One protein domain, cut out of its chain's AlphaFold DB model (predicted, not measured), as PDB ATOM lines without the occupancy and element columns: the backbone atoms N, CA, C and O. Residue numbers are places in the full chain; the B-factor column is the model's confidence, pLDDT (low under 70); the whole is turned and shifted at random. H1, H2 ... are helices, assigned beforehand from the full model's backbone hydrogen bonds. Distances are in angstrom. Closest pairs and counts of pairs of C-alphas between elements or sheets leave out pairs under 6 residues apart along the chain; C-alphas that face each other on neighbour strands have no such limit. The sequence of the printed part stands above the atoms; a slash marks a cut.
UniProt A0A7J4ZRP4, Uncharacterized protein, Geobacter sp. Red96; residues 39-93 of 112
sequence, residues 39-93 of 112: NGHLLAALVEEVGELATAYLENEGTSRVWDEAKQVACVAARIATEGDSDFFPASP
ATOM      1  N   ASN A  39     321.423 366.260 295.370       90.75
ATOM      2  CA  ASN A  39     320.234 366.498 294.545       90.75
ATOM      3  C   ASN A  39     320.064 367.976 294.148       90.75
ATOM      4  O   ASN A  39     318.959 368.398 293.813       90.75
ATOM      5  N   GLY A  40     321.137 368.765 294.198       92.56
ATOM      6  CA  GLY A  40     321.154 370.124 293.652       92.56
ATOM      7  C   GLY A  40     321.351 370.125 292.138       92.56
ATOM      8  O   GLY A  40     321.872 369.160 291.572       92.56
ATOM      9  N   HIS A  41     320.953 371.217 291.489       95.19
ATOM     10  CA  HIS A  41     321.144 371.468 290.058       95.19
ATOM     11  C   HIS A  41     320.491 370.441 289.115       95.19
ATOM     12  O   HIS A  41     320.824 370.397 287.928       95.19
ATOM     13  N   LEU A  42     319.554 369.617 289.593       95.62
ATOM     14  CA  LEU A  42     318.940 368.571 288.771       95.62
ATOM     15  C   LEU A  42     318.113 369.142 287.611       95.62
ATOM     16  O   LEU A  42     318.089 368.542 286.541       95.62
ATOM     17  N   LEU A  43     317.466 370.299 287.774       96.25
ATOM     18  CA  LEU A  43     316.770 370.977 286.679       96.25
ATOM     19  C   LEU A  43     317.750 371.429 285.592       96.25
ATOM     20  O   LEU A  43     317.455 371.273 284.410       96.25
ATOM     21  N   ALA A  44     318.905 371.975 285.985       97.19
ATOM     22  CA  ALA A  44     319.933 372.387 285.035       97.19
ATOM     23  C   ALA A  44     320.482 371.173 284.271       97.19
ATOM     24  O   ALA A  44     320.510 371.201 283.044       97.19
ATOM     25  N   ALA A  45     320.794 370.087 284.988       97.31
ATOM     26  CA  ALA A  45     321.206 368.824 284.383       97.31
ATOM     27  C   ALA A  45     320.138 368.282 283.418       97.31
ATOM     28  O   ALA A  45     320.458 367.887 282.308       97.31
ATOM     29  N   LEU A  46     318.847 368.329 283.776       98.12
ATOM     30  CA  LEU A  46     317.780 367.858 282.886       98.12
ATOM     31  C   LEU A  46     317.759 368.635 281.564       98.12
ATOM     32  O   LEU A  46     317.569 368.042 280.505       98.12
ATOM     33  N   VAL A  47     317.912 369.958 281.628       98.44
ATOM     34  CA  VAL A  47     317.927 370.813 280.434       98.44
ATOM     35  C   VAL A  47     319.150 370.521 279.564       98.44
ATOM     36  O   VAL A  47     319.014 370.505 278.342       98.44
ATOM     37  N   GLU A  48     320.306 370.258 280.174       98.38
ATOM     38  CA  GLU A  48     321.523 369.834 279.474       98.38
ATOM     39  C   GLU A  48     321.298 368.520 278.709       98.38
ATOM     40  O   GLU A  48     321.455 368.503 277.489       98.38
ATOM     41  N   GLU A  49     320.786 367.474 279.371       98.38
ATOM     42  CA  GLU A  49     320.527 366.171 278.731       98.38
ATOM     43  C   GLU A  49     319.470 366.255 277.614       98.38
ATOM     44  O   GLU A  49     319.566 365.591 276.581       98.38
ATOM     45  N   VAL A  50     318.440 367.096 277.782       98.69
ATOM     46  CA  VAL A  50     317.445 367.340 276.722       98.69
ATOM     47  C   VAL A  50     318.085 368.048 275.526       98.69
ATOM     48  O   VAL A  50     317.725 367.759 274.382       98.69
ATOM     49  N   GLY A  51     319.028 368.958 275.776       98.62
ATOM     50  CA  GLY A  51     319.827 369.608 274.743       98.62
ATOM     51  C   GLY A  51     320.680 368.609 273.964       98.62
ATOM     52  O   GLY A  51     320.631 368.614 272.735       98.62
ATOM     53  N   GLU A  52     321.389 367.710 274.651       98.56
ATOM     54  CA  GLU A  52     322.182 366.654 274.003       98.56
ATOM     55  C   GLU A  52     321.306 365.700 273.185       98.56
ATOM     56  O   GLU A  52     321.628 365.399 272.035       98.56
ATOM     57  N   LEU A  53     320.143 365.297 273.713       98.69
ATOM     58  CA  LEU A  53     319.185 364.478 272.969       98.69
ATOM     59  C   LEU A  53     318.704 365.183 271.693       98.69
ATOM     60  O   LEU A  53     318.584 364.551 270.639       98.69
ATOM     61  N   ALA A  54     318.419 366.485 271.767       98.62
ATOM     62  CA  ALA A  54     318.022 367.268 270.602       98.62
ATOM     63  C   ALA A  54     319.151 367.336 269.563       98.62
ATOM     64  O   ALA A  54     318.892 367.101 268.381       98.62
ATOM     65  N   THR A  55     320.390 367.588 269.990       98.56
ATOM     66  CA  THR A  55     321.575 367.576 269.120       98.56
ATOM     67  C   THR A  55     321.746 366.221 268.436       98.56
ATOM     68  O   THR A  55     321.857 366.180 267.213       98.56
ATOM     69  N   ALA A  56     321.627 365.108 269.168       98.50
ATOM     70  CA  ALA A  56     321.754 363.761 268.606       98.50
ATOM     71  C   ALA A  56     320.758 363.491 267.458       98.50
ATOM     72  O   ALA A  56     321.102 362.836 266.468       98.50
ATOM     73  N   TYR A  57     319.532 364.022 267.557       98.31
ATOM     74  CA  TYR A  57     318.544 363.961 266.475       98.31
ATOM     75  C   TYR A  57     318.853 364.919 265.322       98.31
ATOM     76  O   TYR A  57     318.765 364.519 264.160       98.31
ATOM     77  N   LEU A  58     319.171 366.181 265.626       98.44
ATOM     78  CA  LEU A  58     319.367 367.230 264.620       98.44
ATOM     79  C   LEU A  58     320.637 367.013 263.789       98.44
ATOM     80  O   LEU A  58     320.639 367.300 262.594       98.44
ATOM     81  N   GLU A  59     321.684 366.469 264.403       98.19
ATOM     82  CA  GLU A  59     322.966 366.176 263.760       98.19
ATOM     83  C   GLU A  59     323.059 364.729 263.241       98.19
ATOM     84  O   GLU A  59     324.052 364.352 262.620       98.19
ATOM     85  N   ASN A  60     321.996 363.931 263.410       95.88
ATOM     86  CA  ASN A  60     321.901 362.547 262.937       95.88
ATOM     87  C   ASN A  60     323.054 361.654 263.450       95.88
ATOM     88  O   ASN A  60     323.627 360.857 262.704       95.88
ATOM     89  N   GLU A  61     323.362 361.750 264.747       97.06
ATOM     90  CA  GLU A  61     324.464 361.031 265.416       97.06
ATOM     91  C   GLU A  61     324.203 359.517 265.589       97.06
ATOM     92  O   GLU A  61     325.059 358.758 266.044       97.06
ATOM     93  N   GLY A  62     323.019 359.052 265.186       97.19
ATOM     94  CA  GLY A  62     322.642 357.643 265.158       97.19
ATOM     95  C   GLY A  62     321.890 357.166 266.401       97.19
ATOM     96  O   GLY A  62     321.818 357.815 267.442       97.19
ATOM     97  N   THR A  63     321.298 355.976 266.288       96.94
ATOM     98  CA  THR A  63     320.349 355.452 267.284       96.94
ATOM     99  C   THR A  63     320.982 355.127 268.633       96.94
ATOM    100  O   THR A  63     320.278 355.143 269.635       96.94
ATOM    101  N   SER A  64     322.283 354.813 268.670       97.44
ATOM    102  CA  SER A  64     322.987 354.546 269.932       97.44
ATOM    103  C   SER A  64     323.099 355.813 270.772       97.44
ATOM    104  O   SER A  64     322.742 355.792 271.940       97.44
ATOM    105  N   ARG A  65     323.515 356.926 270.157       98.25
ATOM    106  CA  ARG A  65     323.670 358.209 270.846       98.25
ATOM    107  C   ARG A  65     322.323 358.751 271.317       98.25
ATOM    108  O   ARG A  65     322.176 359.091 272.479       98.25
ATOM    109  N   VAL A  66     321.296 358.679 270.465       98.50
ATOM    110  CA  VAL A  66     319.909 358.999 270.854       98.50
ATOM    111  C   VAL A  66     319.432 358.154 272.044       98.50
ATOM    112  O   VAL A  66     318.746 358.670 272.923       98.50
ATOM    113  N   TRP A  67     319.768 356.860 272.084       98.44
ATOM    114  CA  TRP A  67     319.414 355.989 273.209       98.44
ATOM    115  C   TRP A  67     320.114 356.415 274.500       98.44
ATOM    116  O   TRP A  67     319.463 356.483 275.544       98.44
ATOM    117  N   ASP A  68     321.414 356.704 274.421       98.25
ATOM    118  CA  ASP A  68     322.211 357.142 275.562       98.25
ATOM    119  C   ASP A  68     321.669 358.459 276.133       98.25
ATOM    120  O   ASP A  68     321.363 358.501 277.327       98.25
ATOM    121  N   GLU A  69     321.387 359.461 275.295       98.56
ATOM    122  CA  GLU A  69     320.830 360.740 275.764       98.56
ATOM    123  C   GLU A  69     319.402 360.612 276.291       98.56
ATOM    124  O   GLU A  69     319.063 361.152 277.343       98.56
ATOM    125  N   ALA A  70     318.547 359.823 275.635       98.69
ATOM    126  CA  ALA A  70     317.192 359.588 276.131       98.69
ATOM    127  C   ALA A  70     317.200 358.915 277.513       98.69
ATOM    128  O   ALA A  70     316.378 359.240 278.376       98.69
ATOM    129  N   LYS A  71     318.134 357.985 277.737       98.38
ATOM    130  CA  LYS A  71     318.345 357.336 279.034       98.38
ATOM    131  C   LYS A  71     318.818 358.350 280.080       98.38
ATOM    132  O   LYS A  71     318.299 358.313 281.196       98.38
ATOM    133  N   GLN A  72     319.737 359.257 279.743       98.38
ATOM    134  CA  GLN A  72     320.197 360.309 280.660       98.38
ATOM    135  C   GLN A  72     319.062 361.275 281.035       98.38
ATOM    136  O   GLN A  72     318.814 361.490 282.224       98.38
ATOM    137  N   VAL A  73     318.258 361.727 280.066       98.69
ATOM    138  CA  VAL A  73     317.044 362.528 280.321       98.69
ATOM    139  C   VAL A  73     316.099 361.810 281.288       98.69
ATOM    140  O   VAL A  73     315.641 362.390 282.276       98.69
ATOM    141  N   ALA A  74     315.812 360.528 281.039       98.62
ATOM    142  CA  ALA A  74     314.940 359.734 281.900       98.62
ATOM    143  C   ALA A  74     315.527 359.537 283.309       98.62
ATOM    144  O   ALA A  74     314.784 359.592 284.292       98.62
ATOM    145  N   CYS A  75     316.845 359.345 283.419       98.38
ATOM    146  CA  CYS A  75     317.568 359.255 284.687       98.38
ATOM    147  C   CYS A  75     317.377 360.528 285.523       98.38
ATOM    148  O   CYS A  75     316.908 360.449 286.663       98.38
ATOM    149  N   VAL A  76     317.666 361.704 284.957       97.75
ATOM    150  CA  VAL A  76     317.556 362.976 285.686       97.75
ATOM    151  C   VAL A  76     316.100 363.281 286.043       97.75
ATOM    152  O   VAL A  76     315.811 363.647 287.182       97.75
ATOM    153  N   ALA A  77     315.153 363.039 285.131       98.12
ATOM    154  CA  ALA A  77     313.726 363.200 285.411       98.12
ATOM    155  C   ALA A  77     313.250 362.295 286.565       98.12
ATOM    156  O   ALA A  77     312.508 362.741 287.443       98.12
ATOM    157  N   ALA A  78     313.706 361.038 286.605       97.12
ATOM    158  CA  ALA A  78     313.397 360.118 287.696       97.12
ATOM    159  C   ALA A  78     314.001 360.583 289.031       97.12
ATOM    160  O   ALA A  78     313.342 360.483 290.072       97.12
ATOM    161  N   ARG A  79     315.225 361.129 289.018       94.69
ATOM    162  CA  ARG A  79     315.835 361.733 290.211       94.69
ATOM    163  C   ARG A  79     315.041 362.944 290.685       94.69
ATOM    164  O   ARG A  79     314.656 362.954 291.843       94.69
ATOM    165  N   ILE A  80     314.665 363.883 289.818       94.94
ATOM    166  CA  ILE A  80     313.808 365.023 290.203       94.94
ATOM    167  C   ILE A  80     312.497 364.537 290.834       94.94
ATOM    168  O   ILE A  80     312.090 365.035 291.881       94.94
ATOM    169  N   ALA A  81     311.851 363.529 290.246       94.75
ATOM    170  CA  ALA A  81     310.592 362.995 290.763       94.75
ATOM    171  C   ALA A  81     310.722 362.315 292.141       94.75
ATOM    172  O   ALA A  81     309.749 362.273 292.895       94.75
ATOM    173  N   THR A  82     311.893 361.756 292.471       93.12
ATOM    174  CA  THR A  82     312.095 360.948 293.690       93.12
ATOM    175  C   THR A  82     312.917 361.636 294.780       93.12
ATOM    176  O   THR A  82     312.689 361.374 295.960       93.12
ATOM    177  N   GLU A  83     313.837 362.515 294.400       92.19
ATOM    178  CA  GLU A  83     314.778 363.243 295.259       92.19
ATOM    179  C   GLU A  83     314.420 364.736 295.357       92.19
ATOM    180  O   GLU A  83     314.726 365.367 296.368       92.19
ATOM    181  N   GLY A  84     313.739 365.295 294.348       92.06
ATOM    182  CA  GLY A  84     313.545 366.741 294.203       92.06
ATOM    183  C   GLY A  84     314.838 367.470 293.829       92.06
ATOM    184  O   GLY A  84     315.912 366.879 293.870       92.06
ATOM    185  N   ASP A  85     314.727 368.751 293.479       92.44
ATOM    186  CA  ASP A  85     315.882 369.629 293.261       92.44
ATOM    187  C   ASP A  85     316.019 370.602 294.435       92.44
ATOM    188  O   ASP A  85     315.137 371.444 294.639       92.44
ATOM    189  N   SER A  86     317.115 370.479 295.194       92.88
ATOM    190  CA  SER A  86     317.346 371.273 296.404       92.88
ATOM    191  C   SER A  86     317.485 372.776 296.156       92.88
ATOM    192  O   SER A  86     317.313 373.546 297.101       92.88
ATOM    193  N   ASP A  87     317.765 373.206 294.922       91.62
ATOM    194  CA  ASP A  87     317.914 374.627 294.579       91.62
ATOM    195  C   ASP A  87     316.572 375.363 294.536       91.62
ATOM    196  O   ASP A  87     316.495 376.557 294.828       91.62
ATOM    197  N   PHE A  88     315.509 374.649 294.161       88.31
ATOM    198  CA  PHE A  88     314.169 375.215 293.988       88.31
ATOM    199  C   PHE A  88     313.223 374.803 295.110       88.31
ATOM    200  O   PHE A  88     312.353 375.582 295.504       88.31
ATOM    201  N   PHE A  89     313.389 373.588 295.637       78.44
ATOM    202  CA  PHE A  89     312.574 373.063 296.721       78.44
ATOM    203  C   PHE A  89     313.470 372.343 297.734       78.44
ATOM    204  O   PHE A  89     314.149 371.385 297.367       78.44
ATOM    205  N   PRO A  90     313.457 372.720 299.026       61.97
ATOM    206  CA  PRO A  90     314.145 371.927 300.041       61.97
ATOM    207  C   PRO A  90     313.604 370.494 300.000       61.97
ATOM    208  O   PRO A  90     312.400 370.311 299.800       61.97
ATOM    209  N   ALA A  91     314.491 369.500 300.156       58.59
ATOM    210  CA  ALA A  91     314.182 368.080 299.981       58.59
ATOM    211  C   ALA A  91     312.788 367.735 300.532       58.59
ATOM    212  O   ALA A  91     312.532 367.839 301.734       58.59
ATOM    213  N   SER A  92     311.870 367.374 299.631       49.69
ATOM    214  CA  SER A  92     310.509 367.000 300.006       49.69
ATOM    215  C   SER A  92     310.589 365.847 301.012       49.69
ATOM    216  O   SER A  92     311.230 364.835 300.700       49.69
ATOM    217  N   PRO A  93     309.952 365.927 302.200       50.91
ATOM    218  CA  PRO A  93     309.792 364.746 303.030       50.91
ATOM    219  C   PRO A  93     309.030 363.735 302.174       50.91
ATOM    220  O   PRO A  93     307.904 363.998 301.753       50.91
TER     221      PRO A  93
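AT A GLANCE: This is residues 39 to 93 of the 112 residues of an uncharacterized protein of Geobacter sp. Red96 (UniProt A0A7J4ZRP4). Two long helices, H1 and then H2, lie side by side as a helical hairpin, joined at one end by a tight turn, and a tail of residues 84 to 93 follows H2 at the other end. The printed part has 55 residues with two named helices and no named strand: all helix. It is loose, with a radius of gyration of the C-alphas of 12.8 A, and its outline is a rod spanning 41 by 14 by 10 A.

HOW THE PARTS SIT: Look first at H1, residues 42 to 58, and then at H2, residues 63 to 83. They touch, and their closest C-alphas, those of Leu 53 and Glu 69, are 4.9 A apart. They run opposite ways at a shallow tilt of 18 degrees. In H1 and H2 every O i to N i+4 pair is within hydrogen-bond range.

IN THESE COORDINATES: Find C-alpha 42 at (318.940, 368.571, 288.771); from there H1 runs 24.2 A to C-alpha 58. Find C-alpha 63 at (320.349, 355.452, 267.284); from there H2 runs 29.6 A to C-alpha 83 at (314.778, 363.243, 295.259).

THE WHOLE: The C-alphas farthest apart, those of Asn 60 and Pro 93, are 41.9 A apart. The printed part has no cut. Look at residues 90 to 93 for pLDDT under 70.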